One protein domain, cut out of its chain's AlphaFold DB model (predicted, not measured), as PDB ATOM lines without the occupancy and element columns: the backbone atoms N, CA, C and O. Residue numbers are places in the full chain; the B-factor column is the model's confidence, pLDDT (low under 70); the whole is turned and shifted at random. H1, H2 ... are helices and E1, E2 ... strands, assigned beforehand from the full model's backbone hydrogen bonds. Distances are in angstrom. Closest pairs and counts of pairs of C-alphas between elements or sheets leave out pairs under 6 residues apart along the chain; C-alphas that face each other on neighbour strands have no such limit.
ATOM      1  N   LEU A   2     -33.258   4.684  32.777       58.50
ATOM      2  CA  LEU A   2     -33.669   5.972  32.177       58.50
ATOM      3  C   LEU A   2     -34.482   5.825  30.877       58.50
ATOM      4  O   LEU A   2     -35.495   6.498  30.734       58.50
ATOM      5  N   GLU A   3     -34.121   4.900  29.983       61.50
ATOM      6  CA  GLU A   3     -34.909   4.599  28.768       61.50
ATOM      7  C   GLU A   3     -36.326   4.086  29.076       61.50
ATOM      8  O   GLU A   3     -37.269   4.355  28.337       61.50
ATOM      9  N   PHE A   4     -36.498   3.376  30.194       65.31
ATOM     10  CA  PHE A   4     -37.793   2.844  30.624       65.31
ATOM     11  C   PHE A   4     -38.705   3.950  31.186       65.31
ATOM     12  O   PHE A   4     -39.922   3.904  31.031       65.31
ATOM     13  N   LEU A   5     -38.099   4.976  31.790       64.50
ATOM     14  CA  LEU A   5     -38.770   6.147  32.361       64.50
ATOM     15  C   LEU A   5     -38.985   7.286  31.341       64.50
ATOM     16  O   LEU A   5     -39.767   8.197  31.595       64.50
ATOM     17  N   GLN A   6     -38.303   7.262  30.190       56.56
ATOM     18  CA  GLN A   6     -38.405   8.303  29.156       56.56
ATOM     19  C   GLN A   6     -39.704   8.234  28.332       56.56
ATOM     20  O   GLN A   6     -40.108   9.245  27.762       56.56
ATOM     21  N   ASN A   7     -40.393   7.086  28.306       53.47
ATOM     22  CA  ASN A   7     -41.609   6.876  27.503       53.47
ATOM     23  C   ASN A   7     -42.930   7.252  28.204       53.47
ATOM     24  O   ASN A   7     -44.009   6.965  27.686       53.47
ATOM     25  N   GLY A   8     -42.884   7.923  29.357       55.59
ATOM     26  CA  GLY A   8     -44.077   8.469  30.004       55.59
ATOM     27  C   GLY A   8     -43.871   8.748  31.487       55.59
ATOM     28  O   GLY A   8     -42.902   8.292  32.081       55.59
ATOM     29  N   GLU A   9     -44.815   9.472  32.095       56.19
ATOM     30  CA  GLU A   9     -44.895   9.796  33.535       56.19
ATOM     31  C   GLU A   9     -45.117   8.549  34.432       56.19
ATOM     32  O   GLU A   9     -45.890   8.586  35.391       56.19
ATOM     33  N   ARG A  10     -44.520   7.404  34.087       68.25
ATOM     34  CA  ARG A  10     -44.776   6.119  34.728       68.25
ATOM     35  C   ARG A  10     -43.891   5.979  35.962       68.25
ATOM     36  O   ARG A  10     -42.667   5.939  35.872       68.25
ATOM     37  N   ILE A  11     -44.543   5.922  37.116       79.75
ATOM     38  CA  ILE A  11     -43.929   5.556  38.390       79.75
ATOM     39  C   ILE A  11     -43.645   4.052  38.356       79.75
ATOM     40  O   ILE A  11     -44.484   3.285  37.891       79.75
ATOM     41  N   LEU A  12     -42.468   3.634  38.822       84.50
ATOM     42  CA  LEU A  12     -42.108   2.219  38.882       84.50
ATOM     43  C   LEU A  12     -42.378   1.680  40.278       84.50
ATOM     44  O   LEU A  12     -41.790   2.144  41.256       84.50
ATOM     45  N   VAL A  13     -43.255   0.685  40.345       86.00
ATOM     46  CA  VAL A  13     -43.584  -0.049  41.564       86.00
ATOM     47  C   VAL A  13     -42.961  -1.435  41.455       86.00
ATOM     48  O   VAL A  13     -43.224  -2.156  40.494       86.00
ATOM     49  N   LYS A  14     -42.136  -1.813  42.437       85.06
ATOM     50  CA  LYS A  14     -41.395  -3.088  42.441       85.06
ATOM     51  C   LYS A  14     -42.316  -4.288  42.194       85.06
ATOM     52  O   LYS A  14     -42.023  -5.126  41.347       85.06
ATOM     53  N   ASP A  15     -43.445  -4.330  42.896       82.62
ATOM     54  CA  ASP A  15     -44.377  -5.459  42.850       82.62
ATOM     55  C   ASP A  15     -45.123  -5.542  41.504       82.62
ATOM     56  O   ASP A  15     -45.361  -6.637  41.000       82.62
ATOM     57  N   GLU A  16     -45.415  -4.397  40.868       81.12
ATOM     58  CA  GLU A  16     -45.983  -4.343  39.509       81.12
ATOM     59  C   GLU A  16     -44.979  -4.880  38.480       81.12
ATOM     60  O   GLU A  16     -45.346  -5.660  37.603       81.12
ATOM     61  N   LEU A  17     -43.700  -4.511  38.607       82.50
ATOM     62  CA  LEU A  17     -42.646  -4.989  37.712       82.50
ATOM     63  C   LEU A  17     -42.420  -6.501  37.848       82.50
ATOM     64  O   LEU A  17     -42.323  -7.190  36.834       82.50
ATOM     65  N   ILE A  18     -42.399  -7.030  39.076       82.38
ATOM     66  CA  ILE A  18     -42.302  -8.478  39.334       82.38
ATOM     67  C   ILE A  18     -43.524  -9.209  38.765       82.38
ATOM     68  O   ILE A  18     -43.385 -10.260  38.138       82.38
ATOM     69  N   TYR A  19     -44.726  -8.654  38.943       82.50
ATOM     70  CA  TYR A  19     -45.943  -9.227  38.374       82.50
ATOM     71  C   TYR A  19     -45.874  -9.298  36.843       82.50
ATOM     72  O   TYR A  19     -46.171 -10.350  36.273       82.50
ATOM     73  N   ILE A  20     -45.431  -8.217  36.189       79.62
ATOM     74  CA  ILE A  20     -45.274  -8.151  34.732       79.62
ATOM     75  C   ILE A  20     -44.251  -9.183  34.246       79.62
ATOM     76  O   ILE A  20     -44.542  -9.904  33.294       79.62
ATOM     77  N   LEU A  21     -43.100  -9.293  34.915       81.88
ATOM     78  CA  LEU A  21     -42.049 -10.258  34.579       81.88
ATOM     79  C   LEU A  21     -42.557 -11.708  34.634       81.88
ATOM     80  O   LEU A  21     -42.215 -12.518  33.779       81.88
ATOM     81  N   ASN A  22     -43.404 -12.021  35.615       81.25
ATOM     82  CA  ASN A  22     -43.926 -13.374  35.809       81.25
ATOM     83  C   ASN A  22     -45.070 -13.749  34.846       81.25
ATOM     84  O   ASN A  22     -45.354 -14.936  34.698       81.25
ATOM     85  N   HIS A  23     -45.741 -12.776  34.214       77.69
ATOM     86  CA  HIS A  23     -46.981 -13.015  33.453       77.69
ATOM     87  C   HIS A  23     -46.952 -12.540  31.992       77.69
ATOM     88  O   HIS A  23     -47.880 -12.850  31.242       77.69
ATOM     89  N   HIS A  24     -45.916 -11.820  31.552       73.88
ATOM     90  CA  HIS A  24     -45.775 -11.369  30.164       73.88
ATOM     91  C   HIS A  24     -44.511 -11.943  29.508       73.88
ATOM     92  O   HIS A  24     -43.410 -11.800  30.024       73.88
ATOM     93  N   ILE A  25     -44.683 -12.568  28.336       56.78
ATOM     94  CA  ILE A  25     -43.635 -13.310  27.606       56.78
ATOM     95  C   ILE A  25     -42.583 -12.371  26.968       56.78
ATOM     96  O   ILE A  25     -41.443 -12.776  26.775       56.78
ATOM     97  N   ASP A  26     -42.925 -11.097  26.734       60.22
ATOM     98  CA  ASP A  26     -42.056 -10.077  26.117       60.22
ATOM     99  C   ASP A  26     -41.389  -9.136  27.146       60.22
ATOM    100  O   ASP A  26     -41.264  -7.923  26.933       60.22
ATOM    101  N   ALA A  27     -40.994  -9.654  28.312       60.28
ATOM    102  CA  ALA A  27     -40.298  -8.849  29.312       60.28
ATOM    103  C   ALA A  27     -38.884  -8.476  28.819       60.28
ATOM    104  O   ALA A  27     -38.052  -9.338  28.541       60.28
ATOM    105  N   LYS A  28     -38.603  -7.172  28.694       66.50
ATOM    106  CA  LYS A  28     -37.289  -6.664  28.264       66.50
ATOM    107  C   LYS A  28     -36.226  -6.936  29.334       66.50
ATOM    108  O   LYS A  28     -36.474  -6.676  30.506       66.50
ATOM    109  N   GLU A  29     -35.023  -7.332  28.915       68.06
ATOM    110  CA  GLU A  29     -33.835  -7.550  29.768       68.06
ATOM    111  C   GLU A  29     -33.568  -6.362  30.715       68.06
ATOM    112  O   GLU A  29     -33.328  -6.529  31.907       68.06
ATOM    113  N   SER A  30     -33.807  -5.138  30.231       68.06
ATOM    114  CA  SER A  30     -33.689  -3.898  31.007       68.06
ATOM    115  C   SER A  30     -34.668  -3.744  32.182       68.06
ATOM    116  O   SER A  30     -34.476  -2.846  33.002       68.06
ATOM    117  N   MET A  31     -35.723  -4.562  32.272       75.31
ATOM    118  CA  MET A  31     -36.652  -4.599  33.410       75.31
ATOM    119  C   MET A  31     -36.095  -5.443  34.561       75.31
ATOM    120  O   MET A  31     -36.268  -5.061  35.717       75.31
ATOM    121  N   VAL A  32     -35.394  -6.536  34.244       81.06
ATOM    122  CA  VAL A  32     -34.742  -7.411  35.230       81.06
ATOM    123  C   VAL A  32     -33.677  -6.621  35.990       81.06
ATOM    124  O   VAL A  32     -33.735  -6.554  37.213       81.06
ATOM    125  N   ASP A  33     -32.831  -5.875  35.273       81.94
ATOM    126  CA  ASP A  33     -31.806  -5.011  35.879       81.94
ATOM    127  C   ASP A  33     -32.387  -3.971  36.855       81.94
ATOM    128  O   ASP A  33     -31.785  -3.637  37.878       81.94
ATOM    129  N   ILE A  34     -33.566  -3.420  36.540       83.12
ATOM    130  CA  ILE A  34     -34.239  -2.433  37.399       83.12
ATOM    131  C   ILE A  34     -34.782  -3.109  38.659       83.12
ATOM    132  O   ILE A  34     -34.641  -2.552  39.748       83.12
ATOM    133  N   ILE A  35     -35.395  -4.288  38.524       83.88
ATOM    134  CA  ILE A  35     -35.908  -5.061  39.660       83.88
ATOM    135  C   ILE A  35     -34.751  -5.458  40.582       83.88
ATOM    136  O   ILE A  35     -34.841  -5.224  41.787       83.88
ATOM    137  N   ASP A  36     -33.647  -5.960  40.030       85.62
ATOM    138  CA  ASP A  36     -32.460  -6.347  40.798       85.62
ATOM    139  C   ASP A  36     -31.863  -5.152  41.545       85.62
ATOM    140  O   ASP A  36     -31.571  -5.241  42.741       85.62
ATOM    141  N   TYR A  37     -31.771  -3.993  40.886       85.94
ATOM    142  CA  TYR A  37     -31.369  -2.749  41.537       85.94
ATOM    143  C   TYR A  37     -32.310  -2.372  42.691       85.94
ATOM    144  O   TYR A  37     -31.847  -2.015  43.779       85.94
ATOM    145  N   MET A  38     -33.626  -2.444  42.475       86.56
ATOM    146  CA  MET A  38     -34.629  -2.111  43.489       86.56
ATOM    147  C   MET A  38     -34.544  -3.051  44.697       86.56
ATOM    148  O   MET A  38     -34.566  -2.585  45.836       86.56
ATOM    149  N   VAL A  39     -34.366  -4.354  44.466       84.50
ATOM    150  CA  VAL A  39     -34.192  -5.364  45.520       84.50
ATOM    151  C   VAL A  39     -32.895  -5.130  46.297       84.50
ATOM    152  O   VAL A  39     -32.935  -5.038  47.526       84.50
ATOM    153  N   ALA A  40     -31.763  -4.962  45.606       86.38
ATOM    154  CA  ALA A  40     -30.454  -4.762  46.231       86.38
ATOM    155  C   ALA A  40     -30.408  -3.511  47.125       86.38
ATOM    156  O   ALA A  40     -29.765  -3.516  48.174       86.38
ATOM    157  N   ASN A  41     -31.132  -2.457  46.740       85.19
ATOM    158  CA  ASN A  41     -31.149  -1.179  47.452       85.19
ATOM    159  C   ASN A  41     -32.368  -0.995  48.374       85.19
ATOM    160  O   ASN A  41     -32.560   0.093  48.914       85.19
ATOM    161  N   LYS A  42     -33.191  -2.036  48.577       84.69
ATOM    162  CA  LYS A  42     -34.435  -1.990  49.379       84.69
ATOM    163  C   LYS A  42     -35.442  -0.920  48.921       84.69
ATOM    164  O   LYS A  42     -36.279  -0.467  49.705       84.69
ATOM    165  N   VAL A  43     -35.402  -0.554  47.645       86.81
ATOM    166  CA  VAL A  43     -36.300   0.424  47.027       86.81
ATOM    167  C   VAL A  43     -37.559  -0.292  46.556       86.81
ATOM    168  O   VAL A  43     -37.497  -1.337  45.919       86.81
ATOM    169  N   SER A  44     -38.726   0.267  46.861       84.75
ATOM    170  CA  SER A  44     -40.018  -0.300  46.437       84.75
ATOM    171  C   SER A  44     -40.773   0.595  45.458       84.75
ATOM    172  O   SER A  44     -41.652   0.115  44.741       84.75
ATOM    173  N   LEU A  45     -40.380   1.867  45.373       86.88
ATOM    174  CA  LEU A  45     -40.966   2.863  44.488       86.88
ATOM    175  C   LEU A  45     -39.875   3.742  43.871       86.88
ATOM    176  O   LEU A  45     -39.021   4.257  44.594       86.88
ATOM    177  N   ILE A  46     -39.946   3.962  42.558       86.50
ATOM    178  CA  ILE A  46     -39.137   4.963  41.851       86.50
ATOM    179  C   ILE A  46     -40.076   5.940  41.152       86.50
ATOM    180  O   ILE A  46     -40.833   5.558  40.258       86.50
ATOM    181  N   VAL A  47     -40.000   7.214  41.532       84.50
ATOM    182  CA  VAL A  47     -40.769   8.299  40.915       84.50
ATOM    183  C   VAL A  47     -39.818   9.204  40.126       84.50
ATOM    184  O   VAL A  47     -38.911   9.794  40.723       84.50
ATOM    185  N   PRO A  48     -39.989   9.344  38.798       81.00
ATOM    186  CA  PRO A  48     -39.210  10.297  38.020       81.00
ATOM    187  C   PRO A  48     -39.684  11.734  38.272       81.00
ATOM    188  O   PRO A  48     -40.877  12.029  38.204       81.00
ATOM    189  N   ILE A  49     -38.739  12.642  38.515       77.31
ATOM    190  CA  ILE A  49     -38.976  14.087  38.583       77.31
ATOM    191  C   ILE A  49     -38.422  14.704  37.302       77.31
ATOM    192  O   ILE A  49     -37.268  14.468  36.947       77.31
ATOM    193  N   PHE A  50     -39.233  15.495  36.601       76.00
ATOM    194  CA  PHE A  50     -38.877  16.062  35.301       76.00
ATOM    195  C   PHE A  50     -38.440  17.533  35.397       76.00
ATOM    196  O   PHE A  50     -38.880  18.270  36.280       76.00
ATOM    197  N   ASP A  51     -37.558  17.953  34.488       67.62
ATOM    198  CA  ASP A  51     -37.216  19.350  34.222       67.62
ATOM    199  C   ASP A  51     -38.238  20.020  33.281       67.62
ATOM    200  O   ASP A  51     -39.157  19.394  32.742       67.62
ATOM    201  N   ASN A  52     -38.050  21.316  33.035       64.38
ATOM    202  CA  ASN A  52     -38.885  22.115  32.133       64.38
ATOM    203  C   ASN A  52     -38.877  21.653  30.660       64.38
ATOM    204  O   ASN A  52     -39.722  22.094  29.882       64.38
ATOM    205  N   ARG A  53     -37.954  20.768  30.266       69.94
ATOM    206  CA  ARG A  53     -37.858  20.159  28.930       69.94
ATOM    207  C   ARG A  53     -38.386  18.721  28.916       69.94
ATOM    208  O   ARG A  53     -38.139  18.008  27.947       69.94
ATOM    209  N   LYS A  54     -39.114  18.297  29.961       71.19
ATOM    210  CA  LYS A  54     -39.627  16.928  30.153       71.19
ATOM    211  C   LYS A  54     -38.527  15.861  30.202       71.19
ATOM    212  O   LYS A  54     -38.775  14.699  29.891       71.19
ATOM    213  N   ARG A  55     -37.307  16.227  30.601       74.62
ATOM    214  CA  ARG A  55     -36.219  15.272  30.850       74.62
ATOM    215  C   ARG A  55     -36.171  14.951  32.332       74.62
ATOM    216  O   ARG A  55     -36.469  15.808  33.154       74.62
ATOM    217  N   ILE A  56     -35.788  13.734  32.686       75.69
ATOM    218  CA  ILE A  56     -35.658  13.336  34.091       75.69
ATOM    219  C   ILE A  56     -34.505  14.135  34.711       75.69
ATOM    220  O   ILE A  56     -33.375  14.044  34.236       75.69
ATOM    221  N   SER A  57     -34.798  14.931  35.738       72.88
ATOM    222  CA  SER A  57     -33.811  15.704  36.498       72.88
ATOM    223  C   SER A  57     -33.352  14.958  37.747       72.88
ATOM    224  O   SER A  57     -32.164  14.949  38.051       72.88
ATOM    225  N   HIS A  58     -34.287  14.311  38.446       79.69
ATOM    226  CA  HIS A  58     -34.045  13.580  39.688       79.69
ATOM    227  C   HIS A  58     -34.921  12.325  39.742       79.69
ATOM    228  O   HIS A  58     -35.938  12.222  39.052       79.69
ATOM    229  N   LEU A  59     -34.535  11.375  40.591       82.69
ATOM    230  CA  LEU A  59     -35.318  10.184  40.904       82.69
ATOM    231  C   LEU A  59     -35.614  10.190  42.400       82.69
ATOM    232  O   LEU A  59     -34.689  10.223  43.209       82.69
ATOM    233  N   TYR A  60     -36.891  10.151  42.764       82.75
ATOM    234  CA  TYR A  60     -37.291   9.923  44.144       82.75
ATOM    235  C   TYR A  60     -37.419   8.418  44.377       82.75
ATOM    236  O   TYR A  60     -38.218   7.745  43.724       82.75
ATOM    237  N   LEU A  61     -36.594   7.899  45.285       85.69
ATOM    238  CA  LEU A  61     -36.558   6.491  45.665       85.69
ATOM    239  C   LEU A  61     -37.195   6.359  47.045       85.69
ATOM    240  O   LEU A  61     -36.729   6.992  47.991       85.69
ATOM    241  N   ALA A  62     -38.245   5.549  47.163       82.69
ATOM    242  CA  ALA A  62     -38.866   5.273  48.454       82.69
ATOM    243  C   ALA A  62     -38.754   3.796  48.828       82.69
ATOM    244  O   ALA A  62     -38.951   2.893  48.004       82.69
ATOM    245  N   ASN A  63     -38.479   3.576  50.110       80.00
ATOM    246  CA  ASN A  63     -38.425   2.261  50.727       80.00
ATOM    247  C   ASN A  63     -39.788   1.948  51.361       80.00
ATOM    248  O   ASN A  63     -40.490   2.851  51.818       80.00
ATOM    249  N   GLN A  64     -40.172   0.673  51.388       69.81
ATOM    250  CA  GLN A  64     -41.384   0.226  52.081       69.81
ATOM    251  C   GLN A  64     -41.144   0.138  53.596       69.81
ATOM    252  O   GLN A  64     -40.059  -0.226  54.043       69.81
ATOM    253  N   SER A  65     -42.182   0.450  54.373       62.12
ATOM    254  CA  SER A  65     -42.248   0.188  55.815       62.12
ATOM    255  C   SER A  65     -42.709  -1.251  56.062       62.12
ATOM    256  O   SER A  65     -43.607  -1.726  55.367       62.12
ATOM    257  N   GLU A  66     -42.171  -1.925  57.085       61.09
ATOM    258  CA  GLU A  66     -42.604  -3.276  57.495       61.09
ATOM    259  C   GLU A  66     -44.103  -3.352  57.845       61.09
ATOM    260  O   GLU A  66     -44.701  -4.422  57.784       61.09
ATOM    261  N   GLN A  67     -44.734  -2.218  58.172       57.00
ATOM    262  CA  GLN A  67     -46.148  -2.151  58.552       57.00
ATOM    263  C   GLN A  67     -47.119  -2.097  57.358       57.00
ATOM    264  O   GLN A  67     -48.300  -2.402  57.522       57.00
ATOM    265  N   HIS A  68     -46.650  -1.739  56.156       61.34
ATOM    266  CA  HIS A  68     -47.483  -1.621  54.951       61.34
ATOM    267  C   HIS A  68     -46.757  -2.219  53.732       61.34
ATOM    268  O   HIS A  68     -46.064  -1.499  53.010       61.34
ATOM    269  N   PRO A  69     -46.908  -3.534  53.487       63.31
ATOM    270  CA  PRO A  69     -46.116  -4.258  52.492       63.31
ATOM    271  C   PRO A  69     -46.547  -4.024  51.036       63.31
ATOM    272  O   PRO A  69     -45.838  -4.443  50.131       63.31
ATOM    273  N   LEU A  70     -47.690  -3.376  50.787       66.38
ATOM    274  CA  LEU A  70     -48.217  -3.122  49.442       66.38
ATOM    275  C   LEU A  70     -48.408  -1.620  49.223       66.38
ATOM    276  O   LEU A  70     -49.002  -0.940  50.059       66.38
ATOM    277  N   ILE A  71     -47.919  -1.115  48.088       72.50
ATOM    278  CA  ILE A  71     -48.153   0.267  47.651       72.50
ATOM    279  C   ILE A  71     -49.502   0.313  46.934       72.50
ATOM    280  O   ILE A  71     -49.719  -0.420  45.969       72.50
ATOM    281  N   THR A  72     -50.418   1.164  47.395       76.81
ATOM    282  CA  THR A  72     -51.757   1.260  46.797       76.81
ATOM    283  C   THR A  72     -51.762   2.160  45.563       76.81
ATOM    284  O   THR A  72     -50.963   3.092  45.443       76.81
TER     285      THR A  72
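Overview. This is residues 2 to 72 of the 603 residues of the protein "Histidine kinase" of Vibrio maritimus (UniProt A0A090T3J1). What is the shape? A short helix, H1, comes first, inside the corner of an L whose two arms are a helical hairpin, H2 and H3, and a two-strand hairpin, E1 and E2. The arms meet near residues 14, 38 and 44, and residues 12 to 13 pair with E1. How is it made up? The printed part has 71 residues, with three named helices and then two antiparallel strands, a mixed class. It is compact, with a radius of gyration of the C-alphas of 12.7 A and spans of 35 by 33 by 22 A.

Along the chain. Where are the helices? H1, residues 2 to 5, begins at C-alpha 2 (-33.669, 5.972, 32.177). H2 is residues 14 to 23, 14.5 A long, and H3 is residues 29 to 40, 17.0 A long. Where are the strands? E1 is residues 43 to 50, 19.7 A long. E2, residues 56 to 63, is 20.2 A long and ends at C-alpha 63 (-38.425, 2.261, 50.727).

Arrangement. What is near H1? H1 is close to H3 but not clearly touching, the closest C-alphas, Phe 4 and Ser 30, being 7.9 A apart. How do H2 and H3 stand? They touch as a hairpin, closest at the C-alphas of Lys 14 and Ile 35, 6.5 A, running opposite ways at a steep tilt of 41 degrees. Are the backbones within hydrogen-bond range? Each O i to N i+4 pair is in H2, and 7 of 8 are in H3; H1 is too short for such a pair. In the antiparallel hairpin E1 and E2, N 47 and O 60 are 2.9 A apart. Where do the hairpins come closest? The C-alphas of Lys 14 and Ser 44 are 5.1 A apart, while E2 is apart from H2 and H3.

Size, cuts and confidence. How large is it? The C-alphas farthest apart, Arg 53 and Gln 67, are 38.0 A apart. Is it unbroken and sure? The printed part has no cut and no long link. The model's pLDDT is under 70 in residues 2 to 10, 25 to 30, 51 to 53 and 64 to 70.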